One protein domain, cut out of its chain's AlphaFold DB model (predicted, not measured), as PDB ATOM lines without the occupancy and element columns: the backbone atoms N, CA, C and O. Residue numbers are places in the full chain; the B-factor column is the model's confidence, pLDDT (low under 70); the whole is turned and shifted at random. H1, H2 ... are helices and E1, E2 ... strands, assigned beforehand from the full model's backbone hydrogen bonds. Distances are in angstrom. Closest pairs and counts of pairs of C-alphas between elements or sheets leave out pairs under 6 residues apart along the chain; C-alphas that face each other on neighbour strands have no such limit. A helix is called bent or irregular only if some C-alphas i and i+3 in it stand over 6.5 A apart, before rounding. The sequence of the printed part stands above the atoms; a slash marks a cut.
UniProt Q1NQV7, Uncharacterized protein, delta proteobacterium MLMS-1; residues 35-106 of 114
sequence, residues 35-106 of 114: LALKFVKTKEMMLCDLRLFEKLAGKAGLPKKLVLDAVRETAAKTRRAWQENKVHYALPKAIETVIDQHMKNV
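Overview. This is residues 35 to 106 of the 114 residues of an uncharacterized protein of delta proteobacterium MLMS-1 (UniProt Q1NQV7). The model is an open bracket: the long helix H2 makes its long side, H1 and H3 fold back from H2's two ends, and the small strands E1 and E2 lie next to each other at the side away from H2, apart from H2 and H3. The 72 printed residues run E1, E2, H1, H2, H3, mostly helix. The whole is loose, radius of gyration of the C-alphas 14.7 A, spanning 43 by 22 by 17 A.

Arrangement. Start at E1, residues 35 to 39, then E2, 42 to 44; each pairs with no named strand. H1, 50 to 60, touches residues 64 to 71 alone of H2, 64 to 89, closest C-alphas Ala 57 and Lys 64, 5.4 A, at a steep tilt of 55 degrees. H3, 93 to 105, is close but not clearly touching H2, closest C-alphas Arg 79 and Met 103, 7.4 A. Every O i to N i+4 pair is within hydrogen-bond range in H1 and H3, 19 of 22 in H2.

Along the chain. Find C-alpha 35 at (68.793, -25.748, 32.867), where E1 begins. H2 runs 35.9 A, with a kink of 37 degrees near residue 83, and is irregular: C-alphas 84 and 87 are 7.1 A apart. H3 runs 18.5 A to C-alpha 105 at (68.068, -15.987, 21.273).

Size, cuts and confidence. The printed part has no cut, and its links are tight. Residues 42 and 45 to 47 have pLDDT under 70.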
ATOM      1  N   LEU A  35      69.524 -24.494  32.891       70.12
ATOM      2  CA  LEU A  35      68.793 -25.748  32.867       70.12
ATOM      3  C   LEU A  35      68.729 -26.377  34.261       70.12
ATOM      4  O   LEU A  35      69.723 -26.414  34.997       70.12
ATOM      5  N   ALA A  36      67.578 -26.978  34.571       71.81
ATOM      6  CA  ALA A  36      67.373 -27.738  35.803       71.81
ATOM      7  C   ALA A  36      68.360 -28.917  35.926       71.81
ATOM      8  O   ALA A  36      68.917 -29.173  36.998       71.81
ATOM      9  N   LEU A  37      68.634 -29.604  34.812       75.62
ATOM     10  CA  LEU A  37      69.574 -30.720  34.734       75.62
ATOM     11  C   LEU A  37      70.831 -30.338  33.952       75.62
ATOM     12  O   LEU A  37      70.785 -29.588  32.981       75.62
ATOM     13  N   LYS A  38      71.972 -30.908  34.360       76.06
ATOM     14  CA  LYS A  38      73.224 -30.775  33.606       76.06
ATOM     15  C   LYS A  38      73.081 -31.493  32.264       76.06
ATOM     16  O   LYS A  38      72.898 -32.707  32.229       76.06
ATOM     17  N   PHE A  39      73.270 -30.766  31.174       74.00
ATOM     18  CA  PHE A  39      73.261 -31.286  29.819       74.00
ATOM     19  C   PHE A  39      74.689 -31.353  29.279       74.00
ATOM     20  O   PHE A  39      75.359 -30.338  29.127       74.00
ATOM     21  N   VAL A  40      75.210 -32.570  29.072       72.62
ATOM     22  CA  VAL A  40      76.573 -32.816  28.547       72.62
ATOM     23  C   VAL A  40      77.638 -31.916  29.218       72.62
ATOM     24  O   VAL A  40      78.518 -31.359  28.573       72.62
ATOM     25  N   LYS A  41      77.564 -31.814  30.556       73.38
ATOM     26  CA  LYS A  41      78.440 -31.029  31.457       73.38
ATOM     27  C   LYS A  41      78.142 -29.527  31.597       73.38
ATOM     28  O   LYS A  41      78.740 -28.926  32.483       73.38
ATOM     29  N   THR A  42      77.218 -28.943  30.838       69.12
ATOM     30  CA  THR A  42      76.788 -27.546  31.030       69.12
ATOM     31  C   THR A  42      75.398 -27.460  31.662       69.12
ATOM     32  O   THR A  42      74.598 -28.387  31.556       69.12
ATOM     33  N   LYS A  43      75.115 -26.363  32.366       73.44
ATOM     34  CA  LYS A  43      73.750 -25.969  32.738       73.44
ATOM     35  C   LYS A  43      73.271 -24.759  31.940       73.44
ATOM     36  O   LYS A  43      72.131 -24.364  32.102       73.44
ATOM     37  N   GLU A  44      74.111 -24.145  31.121       71.75
ATOM     38  CA  GLU A  44      73.763 -22.912  30.418       71.75
ATOM     39  C   GLU A  44      72.881 -23.225  29.210       71.75
ATOM     40  O   GLU A  44      73.289 -23.949  28.297       71.75
ATOM     41  N   MET A  45      71.671 -22.667  29.202       67.50
ATOM     42  CA  MET A  45      70.702 -22.880  28.126       67.50
ATOM     43  C   MET A  45      71.205 -22.302  26.798       67.50
ATOM     44  O   MET A  45      71.040 -22.919  25.749       67.50
ATOM     45  N   MET A  46      71.911 -21.170  26.843       67.31
ATOM     46  CA  MET A  46      72.493 -20.540  25.653       67.31
ATOM     47  C   MET A  46      73.583 -21.383  24.974       67.31
ATOM     48  O   MET A  46      73.895 -21.147  23.811       67.31
ATOM     49  N   LEU A  47      74.144 -22.385  25.658       68.56
ATOM     50  CA  LEU A  47      75.117 -23.312  25.071       68.56
ATOM     51  C   LEU A  47      74.457 -24.544  24.428       68.56
ATOM     52  O   LEU A  47      75.163 -25.390  23.877       68.56
ATOM     53  N   CYS A  48      73.125 -24.662  24.476       72.12
ATOM     54  CA  CYS A  48      72.380 -25.764  23.864       72.12
ATOM     55  C   CYS A  48      72.224 -25.584  22.350       72.12
ATOM     56  O   CYS A  48      71.140 -25.311  21.836       72.12
ATOM     57  N   ASP A  49      73.331 -25.765  21.634       81.62
ATOM     58  CA  ASP A  49      73.383 -25.851  20.178       81.62
ATOM     59  C   ASP A  49      73.258 -27.305  19.678       81.62
ATOM     60  O   ASP A  49      73.286 -28.272  20.445       81.62
ATOM     61  N   LEU A  50      73.152 -27.488  18.357       85.31
ATOM     62  CA  LEU A  50      73.106 -28.827  17.756       85.31
ATOM     63  C   LEU A  50      74.349 -29.673  18.054       85.31
ATOM     64  O   LEU A  50      74.234 -30.889  18.188       85.31
ATOM     65  N   ARG A  51      75.531 -29.059  18.185       84.88
ATOM     66  CA  ARG A  51      76.776 -29.789  18.473       84.88
ATOM     67  C   ARG A  51      76.706 -30.454  19.842       84.88
ATOM     68  O   ARG A  51      77.252 -31.540  20.037       84.88
ATOM     69  N   LEU A  52      76.028 -29.830  20.800       86.50
ATOM     70  CA  LEU A  52      75.803 -30.410  22.114       86.50
ATOM     71  C   LEU A  52      74.876 -31.632  22.041       86.50
ATOM     72  O   LEU A  52      75.159 -32.644  22.686       86.50
ATOM     73  N   PHE A  53      73.846 -31.591  21.192       88.06
ATOM     74  CA  PHE A  53      72.996 -32.753  20.905       88.06
ATOM     75  C   PHE A  53      73.741 -33.869  20.157       88.06
ATOM     76  O   PHE A  53      73.534 -35.041  20.461       88.06
ATOM     77  N   GLU A  54      74.677 -33.548  19.260       88.81
ATOM     78  CA  GLU A  54      75.556 -34.556  18.645       88.81
ATOM     79  C   GLU A  54      76.430 -35.268  19.683       88.81
ATOM     80  O   GLU A  54      76.596 -36.492  19.637       88.81
ATOM     81  N   LYS A  55      76.984 -34.513  20.640       88.44
ATOM     82  CA  LYS A  55      77.763 -35.076  21.751       88.44
ATOM     83  C   LYS A  55      76.890 -35.933  22.666       88.44
ATOM     84  O   LYS A  55      77.344 -36.990  23.103       88.44
ATOM     85  N   LEU A  56      75.653 -35.507  22.937       87.62
ATOM     86  CA  LEU A  56      74.679 -36.310  23.676       87.62
ATOM     87  C   LEU A  56      74.420 -37.638  22.955       87.62
ATOM     88  O   LEU A  56      74.529 -38.685  23.586       87.62
ATOM     89  N   ALA A  57      74.139 -37.595  21.650       90.62
ATOM     90  CA  ALA A  57      73.880 -38.784  20.842       90.62
ATOM     91  C   ALA A  57      75.060 -39.764  20.898       90.62
ATOM     92  O   ALA A  57      74.869 -40.947  21.168       90.62
ATOM     93  N   GLY A  58      76.288 -39.253  20.746       89.75
ATOM     94  CA  GLY A  58      77.504 -40.058  20.873       89.75
ATOM     95  C   GLY A  58      77.664 -40.693  22.258       89.75
ATOM     96  O   GLY A  58      78.004 -41.868  22.350       89.75
ATOM     97  N   LYS A  59      77.369 -39.955  23.335       88.19
ATOM     98  CA  LYS A  59      77.446 -40.477  24.710       88.19
ATOM     99  C   LYS A  59      76.352 -41.506  25.016       88.19
ATOM    100  O   LYS A  59      76.586 -42.416  25.804       88.19
ATOM    101  N   ALA A  60      75.172 -41.348  24.424       88.88
ATOM    102  CA  ALA A  60      74.027 -42.234  24.613       88.88
ATOM    103  C   ALA A  60      74.037 -43.460  23.679       88.88
ATOM    104  O   ALA A  60      73.166 -44.313  23.802       88.88
ATOM    105  N   GLY A  61      74.987 -43.548  22.737       91.69
ATOM    106  CA  GLY A  61      75.026 -44.620  21.738       91.69
ATOM    107  C   GLY A  61      73.894 -44.544  20.706       91.69
ATOM    108  O   GLY A  61      73.535 -45.555  20.113       91.69
ATOM    109  N   LEU A  62      73.313 -43.357  20.498       93.12
ATOM    110  CA  LEU A  62      72.183 -43.145  19.594       93.12
ATOM    111  C   LEU A  62      72.647 -42.694  18.200       93.12
ATOM    112  O   LEU A  62      73.645 -41.971  18.082       93.12
ATOM    113  N   PRO A  63      71.906 -43.031  17.125       93.69
ATOM    114  CA  PRO A  63      72.188 -42.506  15.795       93.69
ATOM    115  C   PRO A  63      72.075 -40.978  15.768       93.69
ATOM    116  O   PRO A  63      71.002 -40.416  15.986       93.69
ATOM    117  N   LYS A  64      73.184 -40.294  15.454       91.31
ATOM    118  CA  LYS A  64      73.259 -38.822  15.463       91.31
ATOM    119  C   LYS A  64      72.174 -38.177  14.605       91.31
ATOM    120  O   LYS A  64      71.530 -37.242  15.057       91.31
ATOM    121  N   LYS A  65      71.949 -38.708  13.398       90.56
ATOM    122  CA  LYS A  65      70.936 -38.195  12.469       90.56
ATOM    123  C   LYS A  65      69.541 -38.180  13.106       90.56
ATOM    124  O   LYS A  65      68.914 -37.135  13.115       90.56
ATOM    125  N   LEU A  66      69.119 -39.286  13.728       92.56
ATOM    126  CA  LEU A  66      67.812 -39.369  14.394       92.56
ATOM    127  C   LEU A  66      67.667 -38.330  15.508       92.56
ATOM    128  O   LEU A  66      66.629 -37.686  15.619       92.56
ATOM    129  N   VAL A  67      68.713 -38.146  16.318       91.50
ATOM    130  CA  VAL A  67      68.696 -37.150  17.397       91.50
ATOM    131  C   VAL A  67      68.599 -35.734  16.830       91.50
ATOM    132  O   VAL A  67      67.797 -34.940  17.311       91.50
ATOM    133  N   LEU A  68      69.385 -35.406  15.804       90.62
ATOM    134  CA  LEU A  68      69.388 -34.065  15.218       90.62
ATOM    135  C   LEU A  68      68.092 -33.739  14.478       90.62
ATOM    136  O   LEU A  68      67.611 -32.613  14.592       90.62
ATOM    137  N   ASP A  69      67.523 -34.707  13.764       91.19
ATOM    138  CA  ASP A  69      66.245 -34.548  13.072       91.19
ATOM    139  C   ASP A  69      65.128 -34.297  14.097       91.19
ATOM    140  O   ASP A  69      64.396 -33.313  13.981       91.19
ATOM    141  N   ALA A  70      65.081 -35.085  15.179       91.69
ATOM    142  CA  ALA A  70      64.122 -34.888  16.265       91.69
ATOM    143  C   ALA A  70      64.272 -33.518  16.948       91.69
ATOM    144  O   ALA A  70      63.273 -32.870  17.263       91.69
ATOM    145  N   VAL A  71      65.505 -33.046  17.165       90.75
ATOM    146  CA  VAL A  71      65.766 -31.723  17.761       90.75
ATOM    147  C   VAL A  71      65.262 -30.604  16.852       90.75
ATOM    148  O   VAL A  71      64.585 -29.696  17.334       90.75
ATOM    149  N   ARG A  72      65.549 -30.673  15.546       89.31
ATOM    150  CA  ARG A  72      65.082 -29.684  14.558       89.31
ATOM    151  C   ARG A  72      63.561 -29.644  14.495       89.31
ATOM    152  O   ARG A  72      62.969 -28.582  14.666       89.31
ATOM    153  N   GLU A  73      62.943 -30.808  14.327       91.44
ATOM    154  CA  GLU A  73      61.493 -30.948  14.244       91.44
ATOM    155  C   GLU A  73      60.811 -30.415  15.511       91.44
ATOM    156  O   GLU A  73      59.857 -29.640  15.437       91.44
ATOM    157  N   THR A  74      61.329 -30.781  16.686       91.25
ATOM    158  CA  THR A  74      60.769 -30.348  17.971       91.25
ATOM    159  C   THR A  74      60.921 -28.844  18.173       91.25
ATOM    160  O   THR A  74      59.969 -28.192  18.607       91.25
ATOM    161  N   ALA A  75      62.074 -28.262  17.826       89.12
ATOM    162  CA  ALA A  75      62.294 -26.819  17.917       89.12
ATOM    163  C   ALA A  75      61.335 -26.048  16.995       89.12
ATOM    164  O   ALA A  75      60.684 -25.092  17.430       89.12
ATOM    165  N   ALA A  76      61.177 -26.508  15.750       88.88
ATOM    166  CA  ALA A  76      60.265 -25.912  14.778       88.88
ATOM    167  C   ALA A  76      58.803 -25.992  15.247       88.88
ATOM    168  O   ALA A  76      58.103 -24.974  15.282       88.88
ATOM    169  N   LYS A  77      58.355 -27.178  15.683       91.19
ATOM    170  CA  LYS A  77      57.003 -27.398  16.221       91.19
ATOM    171  C   LYS A  77      56.726 -26.539  17.448       91.19
ATOM    172  O   LYS A  77      55.671 -25.917  17.516       91.19
ATOM    173  N   THR A  78      57.674 -26.451  18.379       90.06
ATOM    174  CA  THR A  78      57.531 -25.641  19.600       90.06
ATOM    175  C   THR A  78      57.365 -24.164  19.260       90.06
ATOM    176  O   THR A  78      56.450 -23.509  19.759       90.06
ATOM    177  N   ARG A  79      58.195 -23.636  18.352       88.06
ATOM    178  CA  ARG A  79      58.104 -22.239  17.913       88.06
ATOM    179  C   ARG A  79      56.776 -21.952  17.223       88.06
ATOM    180  O   ARG A  79      56.147 -20.937  17.516       88.06
ATOM    181  N   ARG A  80      56.360 -22.834  16.313       90.62
ATOM    182  CA  ARG A  80      55.085 -22.715  15.602       90.62
ATOM    183  C   ARG A  80      53.913 -22.729  16.582       90.62
ATOM    184  O   ARG A  80      53.120 -21.794  16.579       90.62
ATOM    185  N   ALA A  81      53.874 -23.720  17.470       92.06
ATOM    186  CA  ALA A  81      52.840 -23.843  18.487       92.06
ATOM    187  C   ALA A  81      52.791 -22.612  19.401       92.06
ATOM    188  O   ALA A  81      51.703 -22.138  19.713       92.06
ATOM    189  N   TRP A  82      53.934 -22.041  19.790       91.50
ATOM    190  CA  TRP A  82      53.952 -20.802  20.568       91.50
ATOM    191  C   TRP A  82      53.322 -19.627  19.808       91.50
ATOM    192  O   TRP A  82      52.474 -18.934  20.364       91.50
ATOM    193  N   GLN A  83      53.677 -19.412  18.535       90.00
ATOM    194  CA  GLN A  83      53.101 -18.311  17.749       90.00
ATOM    195  C   GLN A  83      51.597 -18.481  17.508       90.00
ATOM    196  O   GLN A  83      50.868 -17.495  17.577       90.00
ATOM    197  N   GLU A  84      51.138 -19.709  17.258       91.50
ATOM    198  CA  GLU A  84      49.721 -20.015  17.034       91.50
ATOM    199  C   GLU A  84      48.898 -19.894  18.325       91.50
ATOM    200  O   GLU A  84      47.795 -19.358  18.300       91.50
ATOM    201  N   ASN A  85      49.434 -20.345  19.465       90.56
ATOM    202  CA  ASN A  85      48.647 -20.464  20.694       90.56
ATOM    203  C   ASN A  85      48.779 -19.282  21.661       90.56
ATOM    204  O   ASN A  85      47.879 -19.085  22.473       90.56
ATOM    205  N   LYS A  86      49.848 -18.470  21.599       86.94
ATOM    206  CA  LYS A  86      50.081 -17.408  22.602       86.94
ATOM    207  C   LYS A  86      48.932 -16.408  22.726       86.94
ATOM    208  O   LYS A  86      48.616 -15.980  23.830       86.94
ATOM    209  N   VAL A  87      48.262 -16.112  21.610       85.88
ATOM    210  CA  VAL A  87      47.111 -15.197  21.555       85.88
ATOM    211  C   VAL A  87      45.930 -15.725  22.380       85.88
ATOM    212  O   VAL A  87      45.146 -14.943  22.910       85.88
ATOM    213  N   HIS A  88      45.814 -17.045  22.539       89.69
ATOM    214  CA  HIS A  88      44.726 -17.686  23.277       89.69
ATOM    215  C   HIS A  88      44.956 -17.742  24.792       89.69
ATOM    216  O   HIS A  88      44.010 -17.991  25.536       89.69
ATOM    217  N   TYR A  89      46.178 -17.494  25.272       85.19
ATOM    218  CA  TYR A  89      46.513 -17.615  26.695       85.19
ATOM    219  C   TYR A  89      46.222 -16.356  27.522       85.19
ATOM    220  O   TYR A  89      46.394 -16.394  28.738       85.19
ATOM    221  N   ALA A  90      45.788 -15.257  26.887       87.31
ATOM    222  CA  ALA A  90      45.489 -13.979  27.545       87.31
ATOM    223  C   ALA A  90      46.603 -13.520  28.514       87.31
ATOM    224  O   ALA A  90      46.342 -13.056  29.625       87.31
ATOM    225  N   LEU A  91      47.865 -13.691  28.104       88.38
ATOM    226  CA  LEU A  91      49.021 -13.387  28.941       88.38
ATOM    227  C   LEU A  91      49.304 -11.876  28.968       88.38
ATOM    228  O   LEU A  91      49.100 -11.180  27.971       88.38
ATOM    229  N   PRO A  92      49.854 -11.343  30.075       92.06
ATOM    230  CA  PRO A  92      50.389  -9.990  30.091       92.06
ATOM    231  C   PRO A  92      51.449  -9.802  29.002       92.06
ATOM    232  O   PRO A  92      52.369 -10.613  28.859       92.06
ATOM    233  N   LYS A  93      51.381  -8.678  28.282       90.38
ATOM    234  CA  LYS A  93      52.266  -8.417  27.136       90.38
ATOM    235  C   LYS A  93      53.755  -8.449  27.488       90.38
ATOM    236  O   LYS A  93      54.576  -8.853  26.665       90.38
ATOM    237  N   ALA A  94      54.104  -8.059  28.712       89.69
ATOM    238  CA  ALA A  94      55.468  -8.143  29.222       89.69
ATOM    239  C   ALA A  94      56.003  -9.589  29.212       89.69
ATOM    240  O   ALA A  94      57.104  -9.827  28.721       89.69
ATOM    241  N   ILE A  95      55.202 -10.559  29.669       89.88
ATOM    242  CA  ILE A  95      55.581 -11.979  29.710       89.88
ATOM    243  C   ILE A  95      55.716 -12.537  28.293       89.88
ATOM    244  O   ILE A  95      56.716 -13.183  27.983       89.88
ATOM    245  N   GLU A  96      54.759 -12.241  27.409       90.56
ATOM    246  CA  GLU A  96      54.853 -12.649  26.001       90.56
ATOM    247  C   GLU A  96      56.136 -12.136  25.345       90.56
ATOM    248  O   GLU A  96      56.792 -12.868  24.610       90.56
ATOM    249  N   THR A  97      56.499 -10.882  25.628       90.50
ATOM    250  CA  THR A  97      57.669 -10.224  25.038       90.50
ATOM    251  C   THR A  97      58.962 -10.880  25.506       90.50
ATOM    252  O   THR A  97      59.835 -11.150  24.683       90.50
ATOM    253  N   VAL A  98      59.069 -11.192  26.801       90.38
ATOM    254  CA  VAL A  98      60.228 -11.900  27.364       90.38
ATOM    255  C   VAL A  98      60.367 -13.296  26.749       90.38
ATOM    256  O   VAL A  98      61.458 -13.678  26.331       90.38
ATOM    257  N   ILE A  99      59.263 -14.039  26.615       89.56
ATOM    258  CA  ILE A  99      59.287 -15.373  25.998       89.56
ATOM    259  C   ILE A  99      59.634 -15.282  24.504       89.56
ATOM    260  O   ILE A  99      60.465 -16.050  24.024       89.56
ATOM    261  N   ASP A 100      59.057 -14.333  23.763       89.75
ATOM    262  CA  ASP A 100      59.365 -14.121  22.342       89.75
ATOM    263  C   ASP A 100      60.844 -13.748  22.126       89.75
ATOM    264  O   ASP A 100      61.455 -14.195  21.153       89.75
ATOM    265  N   GLN A 101      61.432 -12.938  23.013       88.81
ATOM    266  CA  GLN A 101      62.858 -12.596  22.971       88.81
ATOM    267  C   GLN A 101      63.733 -13.814  23.267       88.81
ATOM    268  O   GLN A 101      64.653 -14.104  22.500       88.81
ATOM    269  N   HIS A 102      63.409 -14.572  24.314       86.69
ATOM    270  CA  HIS A 102      64.133 -15.793  24.654       86.69
ATOM    271  C   HIS A 102      64.109 -16.803  23.498       86.69
ATOM    272  O   HIS A 102      65.157 -17.271  23.060       86.69
ATOM    273  N   MET A 103      62.939 -17.047  22.899       85.75
ATOM    274  CA  MET A 103      62.785 -17.953  21.752       85.75
ATOM    275  C   MET A 103      63.618 -17.546  20.526       85.75
ATOM    276  O   MET A 103      63.992 -18.408  19.733       85.75
ATOM    277  N   LYS A 104      63.916 -16.252  20.344       84.44
ATOM    278  CA  LYS A 104      64.804 -15.774  19.269       84.44
ATOM    279  C   LYS A 104      66.277 -16.037  19.577       84.44
ATOM    280  O   LYS A 104      67.023 -16.378  18.663       84.44
ATOM    281  N   ASN A 105      66.673 -15.901  20.839       82.50
ATOM    282  CA  ASN A 105      68.068 -15.987  21.273       82.50
ATOM    283  C   ASN A 105      68.573 -17.428  21.425       82.50
ATOM    284  O   ASN A 105      69.780 -17.656  21.388       82.50
ATOM    285  N   VAL A 106      67.674 -18.408  21.571       79.81
ATOM    286  CA  VAL A 106      68.059 -19.824  21.647       79.81
ATOM    287  C   VAL A 106      68.763 -20.246  20.342       79.81
ATOM    288  O   VAL A 106      68.182 -20.068  19.269       79.81
TER     289      VAL A 106